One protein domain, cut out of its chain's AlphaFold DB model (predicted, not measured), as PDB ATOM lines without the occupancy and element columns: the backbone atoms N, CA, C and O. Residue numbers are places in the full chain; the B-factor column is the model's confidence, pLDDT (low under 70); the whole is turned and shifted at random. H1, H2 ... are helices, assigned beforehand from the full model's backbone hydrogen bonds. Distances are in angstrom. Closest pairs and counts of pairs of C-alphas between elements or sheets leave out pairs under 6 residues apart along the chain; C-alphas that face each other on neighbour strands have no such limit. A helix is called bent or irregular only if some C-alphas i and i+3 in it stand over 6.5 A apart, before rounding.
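This is residues 211 to 312 of the 561 residues of an uncharacterized protein of Bacillus thuringiensis Sbt003 (UniProt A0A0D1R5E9). Look for a compact knot of helices: H3, H4 and H5 run antiparallel as two successive helical hairpins that meet at H4 like the corner of an L, and the longest helix, H1, crosses over one end of that group. Short H2 lies on the open side of the L, packing on H5, while H6 crosses H4 and H5 from another side and also meets H1; residues 309 to 312 stick out as a tail. The printed part has 102 residues with six named helices, H1 to H6 in chain order, and no named strand, so its class is all helix. The whole is compact, with a radius of gyration of the C-alphas of 12.9 A and spans of 33 by 30 by 22 A.

Start at Ala 211 and go on to C-alpha 216 at (-43.881, -20.060, -20.172), where H1 begins; it runs to residue 232, 24.4 A away. H2 follows at residues 235 to 241, then H3 at residues 246 to 256, 15.1 A long. Find C-alpha 262 at (-37.224, -6.814, -33.667), where H4 begins; it runs 20.0 A to residue 275. H5 takes residues 279 to 290 over 15.6 A. H6, residues 292 to 304, is 17.6 A long and ends at C-alpha 304, (-46.502, -21.846, -33.793); it is irregular, with C-alphas 296 and 299 9.5 A apart.

Begin at the hub, H4 and H5, each touching four helices. They form a hairpin at a shallow tilt of 15 degrees, opposite ways, and their closest C-alphas, Leu 273 and Ala 282, are 5.1 A apart. H3 and H4 form the other hairpin, at 21 degrees, with the C-alphas of Thr 248 and Ala 268 closest at 5.8 A; H3 and H5 are apart. H1 touches H5 about perpendicular, at 77 degrees, the C-alphas of Phe 226 and Phe 290 being closest at 4.8 A. H1 and H4 only just touch, with 3 pairs of C-alphas within 8 A. H2 touches H5 at a steep tilt of 52 degrees, closest at the C-alphas of Val 237 and Ile 289, 5.0 A. H6 touches H4 at 74 degrees, about perpendicular, with the C-alphas of Ile 270 and Tyr 303 closest at 5.9 A, and touches H1 at Leu 222 and Lys 293, their closest C-alphas, 5.2 A apart. The helix packing is mostly crossed, few touching pairs being at a shallow tilt. Each O i to N i+4 pair is within hydrogen-bond range in H1, H2, H3, H4 and H5; in H6, 6 of 9 are.

The two C-alphas farthest apart are those of Lys 235 and Glu 311, at 39.1 A. The printed part has no cut, and the five links between the helices are tight. The mean pLDDT of the printed part is 94.5, and no printed residue is under 70.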
ATOM      1  N   ALA A 211     -48.554 -25.722 -28.459       96.06
ATOM      2  CA  ALA A 211     -47.676 -26.530 -29.287       96.06
ATOM      3  C   ALA A 211     -46.848 -27.542 -28.478       96.06
ATOM      4  O   ALA A 211     -46.360 -28.514 -29.079       96.06
ATOM      5  N   GLY A 212     -46.763 -27.370 -27.154       93.94
ATOM      6  CA  GLY A 212     -46.136 -28.297 -26.213       93.94
ATOM      7  C   GLY A 212     -44.899 -27.758 -25.494       93.94
ATOM      8  O   GLY A 212     -44.071 -28.568 -25.080       93.94
ATOM      9  N   ALA A 213     -44.731 -26.436 -25.365       95.38
ATOM     10  CA  ALA A 213     -43.704 -25.876 -24.482       95.38
ATOM     11  C   ALA A 213     -43.900 -26.372 -23.036       95.38
ATOM     12  O   ALA A 213     -45.031 -26.521 -22.578       95.38
ATOM     13  N   TYR A 214     -42.798 -26.615 -22.320       89.56
ATOM     14  CA  TYR A 214     -42.835 -27.136 -20.949       89.56
ATOM     15  C   TYR A 214     -43.497 -26.161 -19.963       89.56
ATOM     16  O   TYR A 214     -44.366 -26.556 -19.189       89.56
ATOM     17  N   ASN A 215     -43.095 -24.892 -20.009       92.38
ATOM     18  CA  ASN A 215     -43.707 -23.786 -19.278       92.38
ATOM     19  C   ASN A 215     -43.519 -22.480 -20.076       92.38
ATOM     20  O   ASN A 215     -42.953 -22.479 -21.179       92.38
ATOM     21  N   LEU A 216     -43.995 -21.364 -19.522       94.88
ATOM     22  CA  LEU A 216     -43.881 -20.060 -20.172       94.88
ATOM     23  C   LEU A 216     -42.438 -19.545 -20.241       94.88
ATOM     24  O   LEU A 216     -42.111 -18.858 -21.207       94.88
ATOM     25  N   ASP A 217     -41.562 -19.909 -19.298       94.38
ATOM     26  CA  ASP A 217     -40.167 -19.445 -19.261       94.38
ATOM     27  C   ASP A 217     -39.405 -19.838 -20.515       94.38
ATOM     28  O   ASP A 217     -38.652 -19.038 -21.050       94.38
ATOM     29  N   TYR A 218     -39.622 -21.046 -21.042       94.62
ATOM     30  CA  TYR A 218     -38.938 -21.469 -22.265       94.62
ATOM     31  C   TYR A 218     -39.341 -20.603 -23.465       94.62
ATOM     32  O   TYR A 218     -38.489 -20.248 -24.283       94.62
ATOM     33  N   VAL A 219     -40.622 -20.231 -23.565       96.88
ATOM     34  CA  VAL A 219     -41.127 -19.353 -24.634       96.88
ATOM     35  C   VAL A 219     -40.605 -17.928 -24.443       96.88
ATOM     36  O   VAL A 219     -40.094 -17.316 -25.381       96.88
ATOM     37  N   ASN A 220     -40.683 -17.423 -23.216       96.75
ATOM     38  CA  ASN A 220     -40.171 -16.124 -22.803       96.75
ATOM     39  C   ASN A 220     -38.660 -15.981 -23.069       96.75
ATOM     40  O   ASN A 220     -38.205 -14.999 -23.664       96.75
ATOM     41  N   ASP A 221     -37.878 -16.990 -22.692       96.38
ATOM     42  CA  ASP A 221     -36.437 -17.049 -22.894       96.38
ATOM     43  C   ASP A 221     -36.064 -17.117 -24.371       96.38
ATOM     44  O   ASP A 221     -35.066 -16.520 -24.761       96.38
ATOM     45  N   LEU A 222     -36.849 -17.800 -25.212       97.12
ATOM     46  CA  LEU A 222     -36.620 -17.783 -26.656       97.12
ATOM     47  C   LEU A 222     -36.739 -16.357 -27.215       97.12
ATOM     48  O   LEU A 222     -35.899 -15.946 -28.015       97.12
ATOM     49  N   VAL A 223     -37.754 -15.593 -26.796       96.62
ATOM     50  CA  VAL A 223     -37.945 -14.198 -27.237       96.62
ATOM     51  C   VAL A 223     -36.811 -13.302 -26.726       96.62
ATOM     52  O   VAL A 223     -36.262 -12.505 -27.492       96.62
ATOM     53  N   LYS A 224     -36.414 -13.467 -25.459       94.94
ATOM     54  CA  LYS A 224     -35.271 -12.777 -24.841       94.94
ATOM     55  C   LYS A 224     -33.961 -13.067 -25.574       94.94
ATOM     56  O   LYS A 224     -33.268 -12.135 -25.981       94.94
ATOM     57  N   GLU A 225     -33.641 -14.343 -25.765       93.88
ATOM     58  CA  GLU A 225     -32.412 -14.795 -26.417       93.88
ATOM     59  C   GLU A 225     -32.388 -14.350 -27.882       93.88
ATOM     60  O   GLU A 225     -31.378 -13.818 -28.338       93.88
ATOM     61  N   PHE A 226     -33.511 -14.450 -28.602       94.81
ATOM     62  CA  PHE A 226     -33.628 -13.887 -29.945       94.81
ATOM     63  C   PHE A 226     -33.266 -12.402 -29.960       94.81
ATOM     64  O   PHE A 226     -32.388 -12.008 -30.724       94.81
ATOM     65  N   GLY A 227     -33.900 -11.594 -29.100       91.00
ATOM     66  CA  GLY A 227     -33.680 -10.150 -29.034       91.00
ATOM     67  C   GLY A 227     -32.212  -9.784 -28.802       91.00
ATOM     68  O   GLY A 227     -31.674  -8.938 -29.515       91.00
ATOM     69  N   ILE A 228     -31.544 -10.474 -27.873       90.94
ATOM     70  CA  ILE A 228     -30.113 -10.284 -27.588       90.94
ATOM     71  C   ILE A 228     -29.262 -10.646 -28.810       90.94
ATOM     72  O   ILE A 228     -28.407  -9.867 -29.232       90.94
ATOM     73  N   ARG A 229     -29.497 -11.817 -29.407       91.81
ATOM     74  CA  ARG A 229     -28.649 -12.362 -30.476       91.81
ATOM     75  C   ARG A 229     -28.764 -11.590 -31.782       91.81
ATOM     76  O   ARG A 229     -27.749 -11.350 -32.435       91.81
ATOM     77  N   VAL A 230     -29.978 -11.201 -32.176       89.31
ATOM     78  CA  VAL A 230     -30.173 -10.436 -33.419       89.31
ATOM     79  C   VAL A 230     -29.687  -9.000 -33.305       89.31
ATOM     80  O   VAL A 230     -29.331  -8.419 -34.328       89.31
ATOM     81  N   GLN A 231     -29.640  -8.451 -32.087       87.19
ATOM     82  CA  GLN A 231     -29.065  -7.137 -31.811       87.19
ATOM     83  C   GLN A 231     -27.532  -7.171 -31.737       87.19
ATOM     84  O   GLN A 231     -26.889  -6.248 -32.230       87.19
ATOM     85  N   ASP A 232     -26.941  -8.214 -31.145       86.75
ATOM     86  CA  ASP A 232     -25.482  -8.406 -31.127       86.75
ATOM     87  C   ASP A 232     -24.929  -8.666 -32.537       86.75
ATOM     88  O   ASP A 232     -23.834  -8.226 -32.884       86.75
ATOM     89  N   GLY A 233     -25.696  -9.369 -33.379       81.69
ATOM     90  CA  GLY A 233     -25.314  -9.618 -34.768       81.69
ATOM     91  C   GLY A 233     -24.066 -10.494 -34.890       81.69
ATOM     92  O   GLY A 233     -23.315 -10.367 -35.860       81.69
ATOM     93  N   SER A 234     -23.830 -11.376 -33.906       86.19
ATOM     94  CA  SER A 234     -22.675 -12.279 -33.869       86.19
ATOM     95  C   SER A 234     -22.436 -12.973 -35.213       86.19
ATOM     96  O   SER A 234     -23.360 -13.197 -35.999       86.19
ATOM     97  N   LYS A 235     -21.193 -13.400 -35.467       87.75
ATOM     98  CA  LYS A 235     -20.832 -14.051 -36.734       87.75
ATOM     99  C   LYS A 235     -21.772 -15.208 -37.104       87.75
ATOM    100  O   LYS A 235     -22.140 -15.323 -38.265       87.75
ATOM    101  N   GLY A 236     -22.201 -16.014 -36.129       88.62
ATOM    102  CA  GLY A 236     -23.158 -17.100 -36.362       88.62
ATOM    103  C   GLY A 236     -24.541 -16.609 -36.802       88.62
ATOM    104  O   GLY A 236     -25.120 -17.170 -37.727       88.62
ATOM    105  N   VAL A 237     -25.042 -15.528 -36.197       93.31
ATOM    106  CA  VAL A 237     -26.316 -14.900 -36.584       93.31
ATOM    107  C   VAL A 237     -26.196 -14.258 -37.963       93.31
ATOM    108  O   VAL A 237     -27.043 -14.501 -38.814       93.31
ATOM    109  N   SER A 238     -25.127 -13.503 -38.229       94.25
ATOM    110  CA  SER A 238     -24.899 -12.855 -39.528       94.25
ATOM    111  C   SER A 238     -24.753 -13.873 -40.668       94.25
ATOM    112  O   SER A 238     -25.400 -13.736 -41.708       94.25
ATOM    113  N   ASP A 239     -23.976 -14.943 -40.453       95.56
ATOM    114  CA  ASP A 239     -23.788 -16.018 -41.434       95.56
ATOM    115  C   ASP A 239     -25.106 -16.798 -41.671       95.56
ATOM    116  O   ASP A 239     -25.377 -17.230 -42.797       95.56
ATOM    117  N   ALA A 240     -25.961 -16.957 -40.649       96.19
ATOM    118  CA  ALA A 240     -27.287 -17.569 -40.786       96.19
ATOM    119  C   ALA A 240     -28.291 -16.647 -41.500       96.19
ATOM    120  O   ALA A 240     -28.954 -17.071 -42.446       96.19
ATOM    121  N   MET A 241     -28.363 -15.369 -41.119       96.38
ATOM    122  CA  MET A 241     -29.221 -14.369 -41.762       96.38
ATOM    123  C   MET A 241     -28.834 -14.145 -43.226       96.38
ATOM    124  O   MET A 241     -29.706 -13.970 -44.075       96.38
ATOM    125  N   GLY A 242     -27.545 -14.237 -43.567       96.31
ATOM    126  CA  GLY A 242     -27.063 -14.188 -44.950       96.31
ATOM    127  C   GLY A 242     -27.553 -15.344 -45.833       96.31
ATOM    128  O   GLY A 242     -27.545 -15.217 -47.060       96.31
ATOM    129  N   GLN A 243     -28.006 -16.450 -45.233       97.12
ATOM    130  CA  GLN A 243     -28.602 -17.593 -45.933       97.12
ATOM    131  C   GLN A 243     -30.129 -17.515 -46.052       97.12
ATOM    132  O   GLN A 243     -30.701 -18.320 -46.789       97.12
ATOM    133  N   MET A 244     -30.768 -16.567 -45.362       97.06
ATOM    134  CA  MET A 244     -32.201 -16.288 -45.489       97.06
ATOM    135  C   MET A 244     -32.505 -15.532 -46.789       97.06
ATOM    136  O   MET A 244     -31.612 -15.063 -47.500       97.06
ATOM    137  N   SER A 245     -33.780 -15.369 -47.105       97.44
ATOM    138  CA  SER A 245     -34.273 -14.657 -48.270       97.44
ATOM    139  C   SER A 245     -33.892 -13.180 -48.222       97.44
ATOM    140  O   SER A 245     -33.685 -12.579 -47.165       97.44
ATOM    141  N   LYS A 246     -33.869 -12.534 -49.394       97.75
ATOM    142  CA  LYS A 246     -33.639 -11.082 -49.476       97.75
ATOM    143  C   LYS A 246     -34.671 -10.279 -48.674       97.75
ATOM    144  O   LYS A 246     -34.334  -9.204 -48.196       97.75
ATOM    145  N   GLY A 247     -35.901 -10.783 -48.535       97.56
ATOM    146  CA  GLY A 247     -36.948 -10.141 -47.738       97.56
ATOM    147  C   GLY A 247     -36.573 -10.088 -46.258       97.56
ATOM    148  O   GLY A 247     -36.482  -9.003 -45.689       97.56
ATOM    149  N   THR A 248     -36.254 -11.243 -45.675       97.75
ATOM    150  CA  THR A 248     -35.827 -11.362 -44.272       97.75
ATOM    151  C   THR A 248     -34.525 -10.608 -44.004       97.75
ATOM    152  O   THR A 248     -34.422  -9.878 -43.019       97.75
ATOM    153  N   GLN A 249     -33.556 -10.679 -44.923       97.56
ATOM    154  CA  GLN A 249     -32.320  -9.891 -44.831       97.56
ATOM    155  C   GLN A 249     -32.577  -8.378 -44.823       97.56
ATOM    156  O   GLN A 249     -31.897  -7.644 -44.111       97.56
ATOM    157  N   ASN A 250     -33.529  -7.891 -45.625       97.88
ATOM    158  CA  ASN A 250     -33.863  -6.470 -45.659       97.88
ATOM    159  C   ASN A 250     -34.530  -6.018 -44.356       97.88
ATOM    160  O   ASN A 250     -34.153  -4.973 -43.835       97.88
ATOM    161  N   LEU A 251     -35.454  -6.814 -43.804       97.12
ATOM    162  CA  LEU A 251     -36.075  -6.525 -42.506       97.12
ATOM    163  C   LEU A 251     -35.033  -6.457 -41.387       97.12
ATOM    164  O   LEU A 251     -35.069  -5.538 -40.573       97.12
ATOM    165  N   TRP A 252     -34.067  -7.376 -41.384       96.19
ATOM    166  CA  TRP A 252     -32.980  -7.356 -40.408       96.19
ATOM    167  C   TRP A 252     -32.098  -6.111 -40.529       96.19
ATOM    168  O   TRP A 252     -31.862  -5.442 -39.531       96.19
ATOM    169  N   LYS A 253     -31.713  -5.713 -41.747       95.69
ATOM    170  CA  LYS A 253     -30.961  -4.463 -41.973       95.69
ATOM    171  C   LYS A 253     -31.743  -3.217 -41.556       95.69
ATOM    172  O   LYS A 253     -31.162  -2.252 -41.065       95.69
ATOM    173  N   GLU A 254     -33.055  -3.194 -41.787       97.06
ATOM    174  CA  GLU A 254     -33.912  -2.103 -41.317       97.06
ATOM    175  C   GLU A 254     -33.979  -2.063 -39.785       97.06
ATOM    176  O   GLU A 254     -33.946  -0.972 -39.215       97.06
ATOM    177  N   PHE A 255     -34.018  -3.223 -39.125       95.56
ATOM    178  CA  PHE A 255     -33.929  -3.335 -37.670       95.56
ATOM    179  C   PHE A 255     -32.578  -2.838 -37.134       95.56
ATOM    180  O   PHE A 255     -32.569  -1.981 -36.255       95.56
ATOM    181  N   GLU A 256     -31.449  -3.270 -37.707       93.25
ATOM    182  CA  GLU A 256     -30.105  -2.794 -37.327       93.25
ATOM    183  C   GLU A 256     -29.965  -1.270 -37.491       93.25
ATOM    184  O   GLU A 256     -29.287  -0.601 -36.714       93.25
ATOM    185  N   ALA A 257     -30.652  -0.697 -38.485       94.75
ATOM    186  CA  ALA A 257     -30.716   0.746 -38.707       94.75
ATOM    187  C   ALA A 257     -31.718   1.480 -37.787       94.75
ATOM    188  O   ALA A 257     -31.914   2.687 -37.957       94.75
ATOM    189  N   GLY A 258     -32.386   0.779 -36.866       93.06
ATOM    190  CA  GLY A 258     -33.386   1.329 -35.946       93.06
ATOM    191  C   GLY A 258     -34.706   1.739 -36.609       93.06
ATOM    192  O   GLY A 258     -35.452   2.538 -36.050       93.06
ATOM    193  N   LYS A 259     -34.993   1.246 -37.821       95.81
ATOM    194  CA  LYS A 259     -36.183   1.612 -38.616       95.81
ATOM    195  C   LYS A 259     -37.344   0.632 -38.467       95.81
ATOM    196  O   LYS A 259     -38.451   0.939 -38.902       95.81
ATOM    197  N   ARG A 260     -37.086  -0.541 -37.893       94.69
ATOM    198  CA  ARG A 260     -38.050  -1.627 -37.685       94.69
ATOM    199  C   ARG A 260     -37.900  -2.198 -36.276       94.69
ATOM    200  O   ARG A 260     -36.780  -2.219 -35.769       94.69
ATOM    201  N   PRO A 261     -38.987  -2.683 -35.658       95.88
ATOM    202  CA  PRO A 261     -38.899  -3.445 -34.418       95.88
ATOM    203  C   PRO A 261     -38.301  -4.839 -34.659       95.88
ATOM    204  O   PRO A 261     -38.413  -5.398 -35.752       95.88
ATOM    205  N   ALA A 262     -37.720  -5.437 -33.615       95.88
ATOM    206  CA  ALA A 262     -37.224  -6.814 -33.667       95.88
ATOM    207  C   ALA A 262     -38.351  -7.826 -33.943       95.88
ATOM    208  O   ALA A 262     -38.110  -8.856 -34.566       95.88
ATOM    209  N   ALA A 263     -39.585  -7.518 -33.534       96.88
ATOM    210  CA  ALA A 263     -40.782  -8.321 -33.759       96.88
ATOM    211  C   ALA A 263     -41.041  -8.613 -35.246       96.88
ATOM    212  O   ALA A 263     -41.431  -9.729 -35.595       96.88
ATOM    213  N   ASP A 264     -40.773  -7.651 -36.137       97.25
ATOM    214  CA  ASP A 264     -40.923  -7.849 -37.586       97.25
ATOM    215  C   ASP A 264     -39.902  -8.877 -38.100       97.25
ATOM    216  O   ASP A 264     -40.234  -9.750 -38.904       97.25
ATOM    217  N   VAL A 265     -38.667  -8.815 -37.590       97.38
ATOM    218  CA  VAL A 265     -37.603  -9.775 -37.919       97.38
ATOM    219  C   VAL A 265     -37.928 -11.151 -37.341       97.38
ATOM    220  O   VAL A 265     -37.806 -12.145 -38.051       97.38
ATOM    221  N   PHE A 266     -38.397 -11.217 -36.092       98.00
ATOM    222  CA  PHE A 266     -38.811 -12.454 -35.423       98.00
ATOM    223  C   PHE A 266     -39.843 -13.215 -36.258       98.00
ATOM    224  O   PHE A 266     -39.645 -14.386 -36.588       98.00
ATOM    225  N   LYS A 267     -40.909 -12.522 -36.677       97.75
ATOM    226  CA  LYS A 267     -41.980 -13.105 -37.495       97.75
ATOM    227  C   LYS A 267     -41.483 -13.558 -38.864       97.75
ATOM    228  O   LYS A 267     -41.832 -14.649 -39.309       97.75
ATOM    229  N   ALA A 268     -40.658 -12.742 -39.524       98.00
ATOM    230  CA  ALA A 268     -40.115 -13.069 -40.839       98.00
ATOM    231  C   ALA A 268     -39.201 -14.299 -40.798       98.00
ATOM    232  O   ALA A 268     -39.344 -15.191 -41.631       98.00
ATOM    233  N   VAL A 269     -38.309 -14.375 -39.805       97.88
ATOM    234  CA  VAL A 269     -37.412 -15.523 -39.632       97.88
ATOM    235  C   VAL A 269     -38.219 -16.794 -39.367       97.88
ATOM    236  O   VAL A 269     -37.999 -17.790 -40.051       97.88
ATOM    237  N   ILE A 270     -39.171 -16.783 -38.428       98.25
ATOM    238  CA  ILE A 270     -39.985 -17.974 -38.127       98.25
ATOM    239  C   ILE A 270     -40.802 -18.410 -39.346       98.25
ATOM    240  O   ILE A 270     -40.812 -19.596 -39.682       98.25
ATOM    241  N   GLY A 271     -41.443 -17.464 -40.036       97.88
ATOM    242  CA  GLY A 271     -42.213 -17.748 -41.245       97.88
ATOM    243  C   GLY A 271     -41.358 -18.355 -42.357       97.88
ATOM    244  O   GLY A 271     -41.787 -19.302 -43.018       97.88
ATOM    245  N   GLU A 272     -40.131 -17.863 -42.536       98.12
ATOM    246  CA  GLU A 272     -39.208 -18.411 -43.524       98.12
ATOM    247  C   GLU A 272     -38.729 -19.815 -43.145       98.12
ATOM    248  O   GLU A 272     -38.830 -20.719 -43.971       98.12
ATOM    249  N   LEU A 273     -38.300 -20.033 -41.895       98.19
ATOM    250  CA  LEU A 273     -37.889 -21.351 -41.395       98.19
ATOM    251  C   LEU A 273     -38.997 -22.403 -41.572       98.19
ATOM    252  O   LEU A 273     -38.738 -23.506 -42.058       98.19
ATOM    253  N   LYS A 274     -40.241 -22.041 -41.232       97.62
ATOM    254  CA  LYS A 274     -41.440 -22.878 -41.409       97.62
ATOM    255  C   LYS A 274     -41.685 -23.235 -42.880       97.62
ATOM    256  O   LYS A 274     -42.181 -24.321 -43.164       97.62
ATOM    257  N   GLY A 275     -41.339 -22.338 -43.805       97.12
ATOM    258  CA  GLY A 275     -41.536 -22.499 -45.248       97.12
ATOM    259  C   GLY A 275     -40.393 -23.184 -46.007       97.12
ATOM    260  O   GLY A 275     -40.518 -23.378 -47.214       97.12
ATOM    261  N   MET A 276     -39.278 -23.533 -45.356       97.12
ATOM    262  CA  MET A 276     -38.148 -24.197 -46.020       97.12
ATOM    263  C   MET A 276     -38.441 -25.676 -46.314       97.12
ATOM    264  O   MET A 276     -38.830 -26.422 -45.418       97.12
ATOM    265  N   ASP A 277     -38.146 -26.139 -47.534       96.50
ATOM    266  CA  ASP A 277     -38.259 -27.568 -47.889       96.50
ATOM    267  C   ASP A 277     -37.285 -28.445 -47.078       96.50
ATOM    268  O   ASP A 277     -37.633 -29.528 -46.606       96.50
ATOM    269  N   ASP A 278     -36.047 -27.969 -46.891       97.19
ATOM    270  CA  ASP A 278     -35.034 -28.645 -46.078       97.19
ATOM    271  C   ASP A 278     -35.163 -28.235 -44.605       97.19
ATOM    272  O   ASP A 278     -34.567 -27.259 -44.138       97.19
ATOM    273  N   GLN A 279     -35.944 -29.018 -43.864       97.25
ATOM    274  CA  GLN A 279     -36.179 -28.816 -42.435       97.25
ATOM    275  C   GLN A 279     -34.943 -29.092 -41.562       97.25
ATOM    276  O   GLN A 279     -34.842 -28.555 -40.456       97.25
ATOM    277  N   VAL A 280     -33.958 -29.862 -42.043       97.00
ATOM    278  CA  VAL A 280     -32.680 -30.032 -41.329       97.00
ATOM    279  C   VAL A 280     -31.903 -28.722 -41.383       97.00
ATOM    280  O   VAL A 280     -31.441 -28.232 -40.349       97.00
ATOM    281  N   LYS A 281     -31.824 -28.108 -42.567       97.38
ATOM    282  CA  LYS A 281     -31.215 -26.785 -42.725       97.38
ATOM    283  C   LYS A 281     -31.977 -25.712 -41.945       97.38
ATOM    284  O   LYS A 281     -31.341 -24.894 -41.284       97.38
ATOM    285  N   ALA A 282     -33.311 -25.731 -41.967       97.56
ATOM    286  CA  ALA A 282     -34.129 -24.804 -41.181       97.56
ATOM    287  C   ALA A 282     -33.806 -24.899 -39.680       97.56
ATOM    288  O   ALA A 282     -33.588 -23.883 -39.027       97.56
ATOM    289  N   THR A 283     -33.674 -26.118 -39.151       97.44
ATOM    290  CA  THR A 283     -33.294 -26.348 -37.747       97.44
ATOM    291  C   THR A 283     -31.916 -25.755 -37.432       97.44
ATOM    292  O   THR A 283     -31.757 -25.048 -36.441       97.44
ATOM    293  N   GLN A 284     -30.917 -25.980 -38.294       96.56
ATOM    294  CA  GLN A 284     -29.560 -25.442 -38.110       96.56
ATOM    295  C   GLN A 284     -29.530 -23.906 -38.105       96.56
ATOM    296  O   GLN A 284     -28.836 -23.293 -37.287       96.56
ATOM    297  N   LEU A 285     -30.289 -23.275 -39.006       97.25
ATOM    298  CA  LEU A 285     -30.428 -21.820 -39.043       97.25
ATOM    299  C   LEU A 285     -31.181 -21.299 -37.813       97.25
ATOM    300  O   LEU A 285     -30.747 -20.317 -37.213       97.25
ATOM    301  N   GLY A 286     -32.250 -21.986 -37.399       96.19
ATOM    302  CA  GLY A 286     -33.013 -21.683 -36.191       96.19
ATOM    303  C   GLY A 286     -32.134 -21.669 -34.943       96.19
ATOM    304  O   GLY A 286     -32.057 -20.645 -34.272       96.19
ATOM    305  N   ILE A 287     -31.370 -22.736 -34.697       95.81
ATOM    306  CA  ILE A 287     -30.417 -22.814 -33.574       95.81
ATOM    307  C   ILE A 287     -29.371 -21.693 -33.652       95.81
ATOM    308  O   ILE A 287     -29.022 -21.087 -32.639       95.81
ATOM    309  N   SER A 288     -28.874 -21.371 -34.849       95.62
ATOM    310  CA  SER A 288     -27.871 -20.309 -35.011       95.62
ATOM    311  C   SER A 288     -28.424 -18.931 -34.619       95.62
ATOM    312  O   SER A 288     -27.728 -18.154 -33.954       95.62
ATOM    313  N   ILE A 289     -29.676 -18.648 -34.996       95.69
ATOM    314  CA  ILE A 289     -30.340 -17.350 -34.801       95.69
ATOM    315  C   ILE A 289     -30.914 -17.206 -33.390       95.69
ATOM    316  O   ILE A 289     -30.642 -16.212 -32.729       95.69
ATOM    317  N   PHE A 290     -31.673 -18.194 -32.926       94.75
ATOM    318  CA  PHE A 290     -32.402 -18.172 -31.653       94.75
ATOM    319  C   PHE A 290     -31.615 -18.784 -30.486       94.75
ATOM    320  O   PHE A 290     -32.039 -18.689 -29.338       94.75
ATOM    321  N   GLY A 291     -30.471 -19.413 -30.761       93.12
ATOM    322  CA  GLY A 291     -29.651 -20.063 -29.745       93.12
ATOM    323  C   GLY A 291     -30.235 -21.388 -29.256       93.12
ATOM    324  O   GLY A 291     -31.111 -21.989 -29.881       93.12
ATOM    325  N   VAL A 292     -29.732 -21.838 -28.105       91.56
ATOM    326  CA  VAL A 292     -30.088 -23.133 -27.494       91.56
ATOM    327  C   VAL A 292     -31.577 -23.254 -27.172       91.56
ATOM    328  O   VAL A 292     -32.129 -24.344 -27.237       91.56
ATOM    329  N   LYS A 293     -32.278 -22.137 -26.943       92.88
ATOM    330  CA  LYS A 293     -33.720 -22.154 -26.658       92.88
ATOM    331  C   LYS A 293     -34.557 -22.670 -27.829       92.88
ATOM    332  O   LYS A 293     -35.635 -23.217 -27.619       92.88
ATOM    333  N   PHE A 294     -34.055 -22.555 -29.057       95.50
ATOM    334  CA  PHE A 294     -34.691 -23.179 -30.216       95.50
ATOM    335  C   PHE A 294     -34.537 -24.699 -30.207       95.50
ATOM    336  O   PHE A 294     -35.463 -25.400 -30.600       95.50
ATOM    337  N   GLU A 295     -33.389 -25.212 -29.757       92.19
ATOM    338  CA  GLU A 295     -33.174 -26.652 -29.573       92.19
ATOM    339  C   GLU A 295     -34.101 -27.197 -28.482       92.19
ATOM    340  O   GLU A 295     -34.759 -28.213 -28.699       92.19
ATOM    341  N   ASP A 296     -34.219 -26.470 -27.367       93.69
ATOM    342  CA  ASP A 296     -35.075 -26.842 -26.238       93.69
ATOM    343  C   ASP A 296     -36.566 -26.914 -26.619       93.69
ATOM    344  O   ASP A 296     -37.271 -27.839 -26.217       93.69
ATOM    345  N   LEU A 297     -37.063 -25.938 -27.390       96.19
ATOM    346  CA  LEU A 297     -38.472 -25.861 -27.800       96.19
ATOM    347  C   LEU A 297     -38.794 -26.705 -29.043       96.19
ATOM    348  O   LEU A 297     -39.904 -27.222 -29.191       96.19
ATOM    349  N   GLY A 298     -37.834 -26.828 -29.957       95.88
ATOM    350  CA  GLY A 298     -37.986 -27.506 -31.237       95.88
ATOM    351  C   GLY A 298     -38.852 -26.760 -32.262       95.88
ATOM    352  O   GLY A 298     -39.648 -25.869 -31.954       95.88
ATOM    353  N   ASN A 299     -38.731 -27.180 -33.526       96.69
ATOM    354  CA  ASN A 299     -39.365 -26.523 -34.678       96.69
ATOM    355  C   ASN A 299     -40.875 -26.337 -34.515       96.69
ATOM    356  O   ASN A 299     -41.394 -25.265 -34.805       96.69
ATOM    357  N   LYS A 300     -41.588 -27.371 -34.051       96.69
ATOM    358  CA  LYS A 300     -43.055 -27.343 -33.936       96.69
ATOM    359  C   LYS A 300     -43.522 -26.184 -33.055       96.69
ATOM    360  O   LYS A 300     -44.454 -25.485 -33.439       96.69
ATOM    361  N   VAL A 301     -42.883 -26.003 -31.899       97.50
ATOM    362  CA  VAL A 301     -43.242 -24.944 -30.953       97.50
ATOM    363  C   VAL A 301     -42.809 -23.590 -31.490       97.50
ATOM    364  O   VAL A 301     -43.611 -22.668 -31.524       97.50
ATOM    365  N   VAL A 302     -41.583 -23.463 -32.000       97.88
ATOM    366  CA  VAL A 302     -41.115 -22.172 -32.525       97.88
ATOM    367  C   VAL A 302     -41.963 -21.701 -33.715       97.88
ATOM    368  O   VAL A 302     -42.279 -20.521 -33.822       97.88
ATOM    369  N   TYR A 303     -42.399 -22.612 -34.587       97.88
ATOM    370  CA  TYR A 303     -43.219 -22.284 -35.756       97.88
ATOM    371  C   TYR A 303     -44.670 -21.924 -35.432       97.88
ATOM    372  O   TYR A 303     -45.342 -21.370 -36.308       97.88
ATOM    373  N   SER A 304     -45.164 -22.252 -34.232       97.25
ATOM    374  CA  SER A 304     -46.502 -21.846 -33.793       97.25
ATOM    375  C   SER A 304     -46.516 -20.443 -33.191       97.25
ATOM    376  O   SER A 304     -47.555 -19.794 -33.202       97.25
ATOM    377  N   LEU A 305     -45.379 -19.929 -32.704       97.00
ATOM    378  CA  LEU A 305     -45.330 -18.660 -31.960       97.00
ATOM    379  C   LEU A 305     -45.882 -17.464 -32.743       97.00
ATOM    380  O   LEU A 305     -46.341 -16.501 -32.144       97.00
ATOM    381  N   THR A 306     -45.856 -17.522 -34.073       94.56
ATOM    382  CA  THR A 306     -46.343 -16.452 -34.953       94.56
ATOM    383  C   THR A 306     -47.743 -16.696 -35.512       94.56
ATOM    384  O   THR A 306     -48.190 -15.917 -36.352       94.56
ATOM    385  N   ASP A 307     -48.409 -17.784 -35.123       93.25
ATOM    386  CA  ASP A 307     -49.781 -18.055 -35.545       93.25
ATOM    387  C   ASP A 307     -50.736 -17.029 -34.896       93.25
ATOM    388  O   ASP A 307     -50.552 -16.600 -33.756       93.25
ATOM    389  N   THR A 308     -51.744 -16.571 -35.636       83.19
ATOM    390  CA  THR A 308     -52.640 -15.503 -35.165       83.19
ATOM    391  C   THR A 308     -53.628 -16.020 -34.117       83.19
ATOM    392  O   THR A 308     -54.235 -17.074 -34.312       83.19
ATOM    393  N   ASN A 309     -53.833 -15.253 -33.040       80.12
ATOM    394  CA  ASN A 309     -54.842 -15.521 -32.016       80.12
ATOM    395  C   ASN A 309     -55.671 -14.255 -31.726       80.12
ATOM    396  O   ASN A 309     -55.359 -13.466 -30.834       80.12
ATOM    397  N   ASP A 310     -56.750 -14.081 -32.491       78.69
ATOM    398  CA  ASP A 310     -57.604 -12.886 -32.440       78.69
ATOM    399  C   ASP A 310     -58.282 -12.675 -31.069       78.69
ATOM    400  O   ASP A 310     -58.660 -11.553 -30.721       78.69
ATOM    401  N   GLU A 311     -58.458 -13.737 -30.273       77.62
ATOM    402  CA  GLU A 311     -59.111 -13.658 -28.961       77.62
ATOM    403  C   GLU A 311     -58.222 -12.969 -27.919       77.62
ATOM    404  O   GLU A 311     -58.718 -12.199 -27.094       77.62
ATOM    405  N   LEU A 312     -56.906 -13.194 -27.980       87.19
ATOM    406  CA  LEU A 312     -55.933 -12.620 -27.044       87.19
ATOM    407  C   LEU A 312     -55.502 -11.195 -27.408       87.19
ATOM    408  O   LEU A 312     -54.950 -10.483 -26.569       87.19
TER     409      LEU A 312